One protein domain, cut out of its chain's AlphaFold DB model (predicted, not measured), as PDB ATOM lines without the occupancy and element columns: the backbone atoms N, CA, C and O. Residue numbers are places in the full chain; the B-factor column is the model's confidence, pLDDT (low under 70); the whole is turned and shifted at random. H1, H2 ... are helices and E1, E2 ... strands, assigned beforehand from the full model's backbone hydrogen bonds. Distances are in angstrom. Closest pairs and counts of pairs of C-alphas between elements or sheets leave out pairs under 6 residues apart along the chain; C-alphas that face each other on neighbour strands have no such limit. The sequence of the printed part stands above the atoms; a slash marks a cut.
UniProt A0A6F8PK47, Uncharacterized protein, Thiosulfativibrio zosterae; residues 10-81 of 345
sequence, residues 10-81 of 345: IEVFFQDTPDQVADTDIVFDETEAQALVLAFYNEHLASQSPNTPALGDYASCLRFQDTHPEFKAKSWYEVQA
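This is residues 10 to 81 of the 345 residues of an uncharacterized protein of Thiosulfativibrio zosterae (UniProt A0A6F8PK47). A twisted antiparallel sheet of three strands, in the order E2 E1 E3, has the long helix H1 packed along one face, making two layers; the shorter H2 packs steeply on H1. The 72 printed residues hold E1 E2 H1 H2 E3, a mixed class. E2, H1 H2, E3 form a split strand-helix-strand unit, two same-way strands with E1 between them, its crossover right-handed. The whole is compact, radius of gyration of the C-alphas 12.0 A, spanning 38 by 28 by 19 A.

E1 is residues 10 to 15, beginning at C-alpha 10 (-36.760, 5.084, -9.673); E2 is 23 to 27. E3, 74 to 80, 19.2 A, ends at C-alpha 80 (-33.798, 8.545, -13.607). H1 is 30 to 48, 27.4 A; H2 is 58 to 67.

Between the antiparallel neighbours E1 and E3, N 13 and O 76 are within hydrogen-bond range at 2.8 A; in the hairpin E1 and E2, N 12 and O 25 are within hydrogen-bond range at 2.8 A. H1 is on the sheet at height 9.3 A, C-alphas Val 37 and Ser 75 closest to E3, 5.5 A. H1 touches H2 with residues 34 to 41 alone, C-alphas Gln 34 and Tyr 58 closest, 5.7 A. H2 only grazes the sheet. In H1 and H2 every O i to N i+4 pair is within hydrogen-bond range.

The farthest C-alphas, Asn 51 and Ala 81, are 39.6 A apart. The printed part has no cut and no long link. pLDDT is under 70 at residues 25, 27 to 28, 50 and 80 to 81.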
ATOM      1  N   ILE A  10     -35.650   5.684  -8.929       71.69
ATOM      2  CA  ILE A  10     -36.760   5.084  -9.673       71.69
ATOM      3  C   ILE A  10     -38.057   5.745  -9.228       71.69
ATOM      4  O   ILE A  10     -38.514   5.545  -8.101       71.69
ATOM      5  N   GLU A  11     -38.657   6.510 -10.129       75.12
ATOM      6  CA  GLU A  11     -39.978   7.099  -9.934       75.12
ATOM      7  C   GLU A  11     -41.030   6.099 -10.396       75.12
ATOM      8  O   GLU A  11     -40.976   5.599 -11.518       75.12
ATOM      9  N   VAL A  12     -41.985   5.778  -9.530       79.38
ATOM     10  CA  VAL A  12     -43.112   4.897  -9.823       79.38
ATOM     11  C   VAL A  12     -44.363   5.747  -9.941       79.38
ATOM     12  O   VAL A  12     -44.760   6.422  -8.997       79.38
ATOM     13  N   PHE A  13     -45.006   5.682 -11.095       84.62
ATOM     14  CA  PHE A  13     -46.209   6.431 -11.414       84.62
ATOM     15  C   PHE A  13     -47.440   5.537 -11.258       84.62
ATOM     16  O   PHE A  13     -47.427   4.358 -11.635       84.62
ATOM     17  N   PHE A  14     -48.528   6.108 -10.750       86.56
ATOM     18  CA  PHE A  14     -49.825   5.465 -10.567       86.56
ATOM     19  C   PHE A  14     -50.927   6.361 -11.124       86.56
ATOM     20  O   PHE A  14     -51.035   7.531 -10.784       86.56
ATOM     21  N   GLN A  15     -51.772   5.820 -11.986       86.44
ATOM     22  CA  GLN A  15     -52.842   6.561 -12.635       86.44
ATOM     23  C   GLN A  15     -54.106   5.705 -12.645       86.44
ATOM     24  O   GLN A  15     -54.202   4.763 -13.426       86.44
ATOM     25  N   ASP A  16     -55.107   6.035 -11.829       80.75
ATOM     26  CA  ASP A  16     -56.340   5.234 -11.747       80.75
ATOM     27  C   ASP A  16     -57.242   5.420 -12.979       80.75
ATOM     28  O   ASP A  16     -57.941   4.498 -13.416       80.75
ATOM     29  N   THR A  17     -57.233   6.621 -13.572       81.50
ATOM     30  CA  THR A  17     -57.989   6.939 -14.791       81.50
ATOM     31  C   THR A  17     -57.190   7.806 -15.771       81.50
ATOM     32  O   THR A  17     -56.378   8.615 -15.335       81.50
ATOM     33  N   PRO A  18     -57.441   7.716 -17.095       77.19
ATOM     34  CA  PRO A  18     -56.654   8.433 -18.106       77.19
ATOM     35  C   PRO A  18     -56.710   9.962 -18.005       77.19
ATOM     36  O   PRO A  18     -55.837  10.638 -18.539       77.19
ATOM     37  N   ASP A  19     -57.753  10.492 -17.362       79.00
ATOM     38  CA  ASP A  19     -57.977  11.932 -17.197       79.00
ATOM     39  C   ASP A  19     -57.356  12.476 -15.891       79.00
ATOM     40  O   ASP A  19     -57.419  13.679 -15.635       79.00
ATOM     41  N   GLN A  20     -56.776  11.608 -15.052       78.81
ATOM     42  CA  GLN A  20     -56.126  11.961 -13.787       78.81
ATOM     43  C   GLN A  20     -54.621  12.163 -14.001       78.81
ATOM     44  O   GLN A  20     -53.999  11.439 -14.780       78.81
ATOM     45  N   VAL A  21     -54.031  13.135 -13.302       78.38
ATOM     46  CA  VAL A  21     -52.567  13.269 -13.201       78.38
ATOM     47  C   VAL A  21     -52.029  12.056 -12.444       78.38
ATOM     48  O   VAL A  21     -52.651  11.633 -11.475       78.38
ATOM     49  N   ALA A  22     -50.932  11.465 -12.910       78.94
ATOM     50  CA  ALA A  22     -50.354  10.320 -12.222       78.94
ATOM     51  C   ALA A  22     -49.808  10.746 -10.851       78.94
ATOM     52  O   ALA A  22     -49.113  11.755 -10.756       78.94
ATOM     53  N   ASP A  23     -50.132   9.976  -9.819       75.56
ATOM     54  CA  ASP A  23     -49.490  10.074  -8.515       75.56
ATOM     55  C   ASP A  23     -48.110   9.411  -8.603       75.56
ATOM     56  O   ASP A  23     -47.969   8.361  -9.236       75.56
ATOM     57  N   THR A  24     -47.102  10.001  -7.967       73.25
ATOM     58  CA  THR A  24     -45.712   9.529  -8.042       73.25
ATOM     59  C   THR A  24     -45.231   9.057  -6.667       73.25
ATOM     60  O   THR A  24     -45.488   9.711  -5.657       73.25
ATOM     61  N   ASP A  25     -44.524   7.927  -6.616       68.19
ATOM     62  CA  ASP A  25     -43.751   7.452  -5.457       68.19
ATOM     63  C   ASP A  25     -42.295   7.218  -5.880       68.19
ATOM     64  O   ASP A  25     -42.015   6.973  -7.050       68.19
ATOM     65  N   ILE A  26     -41.361   7.269  -4.934       70.00
ATOM     66  CA  ILE A  26     -39.930   7.083  -5.196       70.00
ATOM     67  C   ILE A  26     -39.456   5.813  -4.493       70.00
ATOM     68  O   ILE A  26     -39.744   5.573  -3.312       70.00
ATOM     69  N   VAL A  27     -38.702   4.997  -5.226       66.81
ATOM     70  CA  VAL A  27     -38.037   3.799  -4.713       66.81
ATOM     71  C   VAL A  27     -36.595   3.719  -5.198       66.81
ATOM     72  O   VAL A  27     -36.207   4.306  -6.206       66.81
ATOM     73  N   PHE A  28     -35.787   2.967  -4.456       61.75
ATOM     74  CA  PHE A  28     -34.333   2.893  -4.650       61.75
ATOM     75  C   PHE A  28     -33.870   1.515  -5.131       61.75
ATOM     76  O   PHE A  28     -32.677   1.216  -5.153       61.75
ATOM     77  N   ASP A  29     -34.822   0.656  -5.480       72.12
ATOM     78  CA  ASP A  29     -34.576  -0.696  -5.943       72.12
ATOM     79  C   ASP A  29     -35.601  -1.068  -7.013       72.12
ATOM     80  O   ASP A  29     -36.808  -0.885  -6.848       72.12
ATOM     81  N   GLU A  30     -35.112  -1.623  -8.120       76.75
ATOM     82  CA  GLU A  30     -35.965  -2.047  -9.225       76.75
ATOM     83  C   GLU A  30     -36.908  -3.175  -8.780       76.75
ATOM     84  O   GLU A  30     -38.046  -3.244  -9.238       76.75
ATOM     85  N   THR A  31     -36.487  -4.031  -7.841       79.31
ATOM     86  CA  THR A  31     -37.364  -5.089  -7.310       79.31
ATOM     87  C   THR A  31     -38.517  -4.489  -6.504       79.31
ATOM     88  O   THR A  31     -39.652  -4.958  -6.615       79.31
ATOM     89  N   GLU A  32     -38.254  -3.433  -5.732       76.44
ATOM     90  CA  GLU A  32     -39.274  -2.657  -5.022       76.44
ATOM     91  C   GLU A  32     -40.221  -1.933  -5.994       76.44
ATOM     92  O   GLU A  32     -41.440  -2.052  -5.852       76.44
ATOM     93  N   ALA A  33     -39.695  -1.286  -7.041       77.50
ATOM     94  CA  ALA A  33     -40.501  -0.647  -8.089       77.50
ATOM     95  C   ALA A  33     -41.440  -1.644  -8.778       77.50
ATOM     96  O   ALA A  33     -42.647  -1.424  -8.900       77.50
ATOM     97  N   GLN A  34     -40.899  -2.798  -9.171       85.44
ATOM     98  CA  GLN A  34     -41.655  -3.885  -9.784       85.44
ATOM     99  C   GLN A  34     -42.746  -4.426  -8.849       85.44
ATOM    100  O   GLN A  34     -43.848  -4.744  -9.307       85.44
ATOM    101  N   ALA A  35     -42.463  -4.523  -7.546       82.25
ATOM    102  CA  ALA A  35     -43.427  -4.971  -6.548       82.25
ATOM    103  C   ALA A  35     -44.574  -3.965  -6.358       82.25
ATOM    104  O   ALA A  35     -45.724  -4.390  -6.236       82.25
ATOM    105  N   LEU A  36     -44.287  -2.661  -6.385       80.75
ATOM    106  CA  LEU A  36     -45.303  -1.609  -6.298       80.75
ATOM    107  C   LEU A  36     -46.225  -1.593  -7.518       80.75
ATOM    108  O   LEU A  36     -47.445  -1.607  -7.355       80.75
ATOM    109  N   VAL A  37     -45.666  -1.662  -8.732       85.19
ATOM    110  CA  VAL A  37     -46.475  -1.767  -9.957       85.19
ATOM    111  C   VAL A  37     -47.367  -3.013  -9.894       85.19
ATOM    112  O   VAL A  37     -48.569  -2.947 -10.157       85.19
ATOM    113  N   LEU A  38     -46.811  -4.160  -9.488       86.69
ATOM    114  CA  LEU A  38     -47.568  -5.403  -9.333       86.69
ATOM    115  C   LEU A  38     -48.704  -5.278  -8.305       86.69
ATOM    116  O   LEU A  38     -49.814  -5.759  -8.554       86.69
ATOM    117  N   ALA A  39     -48.440  -4.645  -7.161       84.94
ATOM    118  CA  ALA A  39     -49.429  -4.424  -6.113       84.94
ATOM    119  C   ALA A  39     -50.591  -3.552  -6.612       84.94
ATOM    120  O   ALA A  39     -51.747  -3.944  -6.441       84.94
ATOM    121  N   PHE A  40     -50.287  -2.456  -7.313       86.75
ATOM    122  CA  PHE A  40     -51.282  -1.555  -7.899       86.75
ATOM    123  C   PHE A  40     -52.253  -2.286  -8.838       86.75
ATOM    124  O   PHE A  40     -53.476  -2.185  -8.695       86.75
ATOM    125  N   TYR A  41     -51.722  -3.088  -9.770       86.00
ATOM    126  CA  TYR A  41     -52.559  -3.864 -10.690       86.00
ATOM    127  C   TYR A  41     -53.409  -4.904  -9.961       86.00
ATOM    128  O   TYR A  41     -54.585  -5.069 -10.280       86.00
ATOM    129  N   ASN A  42     -52.844  -5.597  -8.974       86.06
ATOM    130  CA  ASN A  42     -53.574  -6.606  -8.214       86.06
ATOM    131  C   ASN A  42     -54.705  -6.006  -7.371       86.06
ATOM    132  O   ASN A  42     -55.780  -6.603  -7.289       86.06
ATOM    133  N   GLU A  43     -54.501  -4.819  -6.801       86.50
ATOM    134  CA  GLU A  43     -55.542  -4.081  -6.086       86.50
ATOM    135  C   GLU A  43     -56.693  -3.682  -7.021       86.50
ATOM    136  O   GLU A  43     -57.864  -3.941  -6.726       86.50
ATOM    137  N   HIS A  44     -56.372  -3.143  -8.199       85.38
ATOM    138  CA  HIS A  44     -57.378  -2.737  -9.179       85.38
ATOM    139  C   HIS A  44     -58.117  -3.917  -9.830       85.38
ATOM    140  O   HIS A  44     -59.310  -3.829 -10.129       85.38
ATOM    141  N   LEU A  45     -57.446  -5.051 -10.035       84.94
ATOM    142  CA  LEU A  45     -58.102  -6.272 -10.512       84.94
ATOM    143  C   LEU A  45     -59.073  -6.825  -9.467       84.94
ATOM    144  O   LEU A  45     -60.193  -7.215  -9.816       84.94
ATOM    145  N   ALA A  46     -58.673  -6.811  -8.193       82.25
ATOM    146  CA  ALA A  46     -59.521  -7.238  -7.088       82.25
ATOM    147  C   ALA A  46     -60.750  -6.328  -6.915       82.25
ATOM    148  O   ALA A  46     -61.838  -6.829  -6.616       82.25
ATOM    149  N   SER A  47     -60.605  -5.017  -7.140       80.25
ATOM    150  CA  SER A  47     -61.704  -4.051  -7.023       80.25
ATOM    151  C   SER A  47     -62.728  -4.154  -8.164       80.25
ATOM    152  O   SER A  47     -63.923  -3.972  -7.929       80.25
ATOM    153  N   GLN A  48     -62.300  -4.512  -9.380       74.94
ATOM    154  CA  GLN A  48     -63.198  -4.696 -10.529       74.94
ATOM    155  C   GLN A  48     -63.911  -6.053 -10.532       74.94
ATOM    156  O   GLN A  48     -65.066  -6.149 -10.955       74.94
ATOM    157  N   SER A  49     -63.247  -7.116 -10.072       72.25
ATOM    158  CA  SER A  49     -63.860  -8.436  -9.932       72.25
ATOM    159  C   SER A  49     -63.095  -9.282  -8.904       72.25
ATOM    160  O   SER A  49     -61.991  -9.748  -9.191       72.25
ATOM    161  N   PRO A  50     -63.696  -9.601  -7.743       69.56
ATOM    162  CA  PRO A  50     -63.030 -10.353  -6.674       69.56
ATOM    163  C   PRO A  50     -62.707 -11.817  -7.035       69.56
ATOM    164  O   PRO A  50     -62.078 -12.518  -6.247       69.56
ATOM    165  N   ASN A  51     -63.132 -12.292  -8.211       72.75
ATOM    166  CA  ASN A  51     -62.830 -13.632  -8.723       72.75
ATOM    167  C   ASN A  51     -61.703 -13.644  -9.771       72.75
ATOM    168  O   ASN A  51     -61.394 -14.705 -10.317       72.75
ATOM    169  N   THR A  52     -61.117 -12.489 -10.094       73.81
ATOM    170  CA  THR A  52     -60.004 -12.408 -11.041       73.81
ATOM    171  C   THR A  52     -58.714 -12.857 -10.347       73.81
ATOM    172  O   THR A  52     -58.410 -12.356  -9.264       73.81
ATOM    173  N   PRO A  53     -57.955 -13.814 -10.912       75.31
ATOM    174  CA  PRO A  53     -56.698 -14.247 -10.317       75.31
ATOM    175  C   PRO A  53     -55.680 -13.101 -10.311       75.31
ATOM    176  O   PRO A  53     -55.527 -12.402 -11.311       75.31
ATOM    177  N   ALA A  54     -54.975 -12.945  -9.189       83.69
ATOM    178  CA  ALA A  54     -53.883 -11.990  -9.063       83.69
ATOM    179  C   ALA A  54     -52.727 -12.350 -10.009       83.69
ATOM    180  O   ALA A  54     -52.428 -13.525 -10.252       83.69
ATOM    181  N   LEU A  55     -52.060 -11.322 -10.519       87.75
ATOM    182  CA  LEU A  55     -50.821 -11.420 -11.268       87.75
ATOM    183  C   LEU A  55     -49.701 -11.884 -10.327       87.75
ATOM    184  O   LEU A  55     -49.611 -11.435  -9.183       87.75
ATOM    185  N   GLY A  56     -48.876 -12.820 -10.803       79.56
ATOM    186  CA  GLY A  56     -47.843 -13.466  -9.986       79.56
ATOM    187  C   GLY A  56     -46.490 -12.754  -9.979       79.56
ATOM    188  O   GLY A  56     -45.721 -12.943  -9.042       79.56
ATOM    189  N   ASP A  57     -46.189 -11.965 -11.010       85.19
ATOM    190  CA  ASP A  57     -44.920 -11.254 -11.170       85.19
ATOM    191  C   ASP A  57     -45.065 -10.039 -12.104       85.19
ATOM    192  O   ASP A  57     -46.055  -9.894 -12.827       85.19
ATOM    193  N   TYR A  58     -44.045  -9.178 -12.114       82.19
ATOM    194  CA  TYR A  58     -43.999  -7.982 -12.958       82.19
ATOM    195  C   TYR A  58     -44.052  -8.301 -14.463       82.19
ATOM    196  O   TYR A  58     -44.734  -7.624 -15.232       82.19
ATOM    197  N   ALA A  59     -43.424  -9.396 -14.905       83.62
ATOM    198  CA  ALA A  59     -43.499  -9.839 -16.300       83.62
ATOM    199  C   ALA A  59     -44.934 -10.216 -16.724       83.62
ATOM    200  O   ALA A  59     -45.294 -10.167 -17.904       83.62
ATOM    201  N   SER A  60     -45.774 -10.624 -15.777       84.56
ATOM    202  CA  SER A  60     -47.197 -10.876 -15.989       84.56
ATOM    203  C   SER A  60     -48.002  -9.577 -16.038       84.56
ATOM    204  O   SER A  60     -48.945  -9.518 -16.823       84.56
ATOM    205  N   CYS A  61     -47.599  -8.528 -15.310       83.12
ATOM    206  CA  CYS A  61     -48.155  -7.176 -15.463       83.12
ATOM    207  C   CYS A  61     -47.925  -6.615 -16.863       83.12
ATOM    208  O   CYS A  61     -48.888  -6.202 -17.500       83.12
ATOM    209  N   LEU A  62     -46.695  -6.678 -17.381       81.06
ATOM    210  CA  LEU A  62     -46.392  -6.187 -18.733       81.06
ATOM    211  C   LEU A  62     -47.232  -6.908 -19.801       81.06
ATOM    212  O   LEU A  62     -47.865  -6.282 -20.644       81.06
ATOM    213  N   ARG A  63     -47.347  -8.240 -19.701       84.19
ATOM    214  CA  ARG A  63     -48.211  -9.029 -20.599       84.19
ATOM    215  C   ARG A  63     -49.692  -8.683 -20.449       84.19
ATOM    216  O   ARG A  63     -50.432  -8.735 -21.431       84.19
ATOM    217  N   PHE A  64     -50.142  -8.374 -19.235       83.00
ATOM    218  CA  PHE A  64     -51.516  -7.952 -18.981       83.00
ATOM    219  C   PHE A  64     -51.808  -6.593 -19.635       83.00
ATOM    220  O   PHE A  64     -52.808  -6.482 -20.340       83.00
ATOM    221  N   GLN A  65     -50.904  -5.618 -19.487       81.50
ATOM    222  CA  GLN A  65     -50.995  -4.296 -20.122       81.50
ATOM    223  C   GLN A  65     -51.103  -4.398 -21.652       81.50
ATOM    224  O   GLN A  65     -51.960  -3.749 -22.251       81.50
ATOM    225  N   ASP A  66     -50.303  -5.267 -22.276       80.31
ATOM    226  CA  ASP A  66     -50.325  -5.481 -23.731       80.31
ATOM    227  C   ASP A  66     -51.627  -6.126 -24.233       80.31
ATOM    228  O   ASP A  66     -52.056  -5.901 -25.368       80.31
ATOM    229  N   THR A  67     -52.248  -6.976 -23.411       80.88
ATOM    230  CA  THR A  67     -53.416  -7.780 -23.805       80.88
ATOM    231  C   THR A  67     -54.757  -7.149 -23.444       80.88
ATOM    232  O   THR A  67     -55.762  -7.553 -24.025       80.88
ATOM    233  N   HIS A  68     -54.773  -6.162 -22.541       79.69
ATOM    234  CA  HIS A  68     -55.986  -5.499 -22.050       79.69
ATOM    235  C   HIS A  68     -55.856  -3.965 -22.126       79.69
ATOM    236  O   HIS A  68     -55.853  -3.289 -21.093       79.69
ATOM    237  N   PRO A  69     -55.753  -3.377 -23.335       76.12
ATOM    238  CA  PRO A  69     -55.633  -1.927 -23.512       76.12
ATOM    239  C   PRO A  69     -56.863  -1.143 -23.019       76.12
ATOM    240  O   PRO A  69     -56.796   0.072 -22.847       76.12
ATOM    241  N   GLU A  70     -57.997  -1.815 -22.800       77.44
ATOM    242  CA  GLU A  70     -59.206  -1.254 -22.196       77.44
ATOM    243  C   GLU A  70     -59.091  -1.007 -20.685       77.44
ATOM    244  O   GLU A  70     -59.935  -0.307 -20.113       77.44
ATOM    245  N   PHE A  71     -58.073  -1.570 -20.028       81.38
ATOM    246  CA  PHE A  71     -57.835  -1.366 -18.608       81.38
ATOM    247  C   PHE A  71     -57.319   0.056 -18.369       81.38
ATOM    248  O   PHE A  71     -56.240   0.446 -18.812       81.38
ATOM    249  N   LYS A  72     -58.149   0.860 -17.700       80.88
ATOM    250  CA  LYS A  72     -57.949   2.307 -17.566       80.88
ATOM    251  C   LYS A  72     -56.850   2.701 -16.585       80.88
ATOM    252  O   LYS A  72     -56.247   3.748 -16.790       80.88
ATOM    253  N   ALA A  73     -56.628   1.884 -15.559       83.69
ATOM    254  CA  ALA A  73     -55.635   2.158 -14.539       83.69
ATOM    255  C   ALA A  73     -54.240   1.736 -15.020       83.69
ATOM    256  O   ALA A  73     -54.061   0.645 -15.569       83.69
ATOM    257  N   LYS A  74     -53.243   2.593 -14.828       87.19
ATOM    258  CA  LYS A  74     -51.870   2.378 -15.271       87.19
ATOM    259  C   LYS A  74     -50.892   2.610 -14.141       87.19
ATOM    260  O   LYS A  74     -51.055   3.535 -13.361       87.19
ATOM    261  N   SER A  75     -49.860   1.782 -14.098       86.00
ATOM    262  CA  SER A  75     -48.685   2.041 -13.283       86.00
ATOM    263  C   SER A  75     -47.438   1.611 -14.043       86.00
ATOM    264  O   SER A  75     -47.450   0.592 -14.744       86.00
ATOM    265  N   TRP A  76     -46.399   2.431 -13.964       87.56
ATOM    266  CA  TRP A  76     -45.101   2.216 -14.593       87.56
ATOM    267  C   TRP A  76     -44.023   2.827 -13.704       87.56
ATOM    268  O   TRP A  76     -44.342   3.556 -12.771       87.56
ATOM    269  N   TYR A  77     -42.761   2.519 -13.975       82.31
ATOM    270  CA  TYR A  77     -41.657   3.203 -13.323       82.31
ATOM    271  C   TYR A  77     -40.652   3.702 -14.352       82.31
ATOM    272  O   TYR A  77     -40.469   3.077 -15.400       82.31
ATOM    273  N   GLU A  78     -40.012   4.820 -14.045       80.12
ATOM    274  CA  GLU A  78     -38.945   5.411 -14.840       80.12
ATOM    275  C   GLU A  78     -37.671   5.443 -14.010       80.12
ATOM    276  O   GLU A  78     -37.679   5.727 -12.815       80.12
ATOM    277  N   VAL A  79     -36.575   5.069 -14.657       74.56
ATOM    278  CA  VAL A  79     -35.254   5.032 -14.048       74.56
ATOM    279  C   VAL A  79     -34.578   6.347 -14.418       74.56
ATOM    280  O   VAL A  79     -34.161   6.514 -15.564       74.56
ATOM    281  N   GLN A  80     -34.504   7.275 -13.467       62.69
ATOM    282  CA  GLN A  80     -33.798   8.545 -13.607       62.69
ATOM    283  C   GLN A  80     -32.296   8.233 -13.651       62.69
ATOM    284  O   GLN A  80     -31.651   7.951 -12.634       62.69
ATOM    285  N   ALA A  81     -31.741   8.171 -14.861       48.22
ATOM    286  CA  ALA A  81     -30.302   8.107 -15.055       48.22
ATOM    287  C   ALA A  81     -29.728   9.508 -14.825       48.22
ATOM    288  O   ALA A  81     -30.241  10.468 -15.391       48.22
TER     289      ALA A  81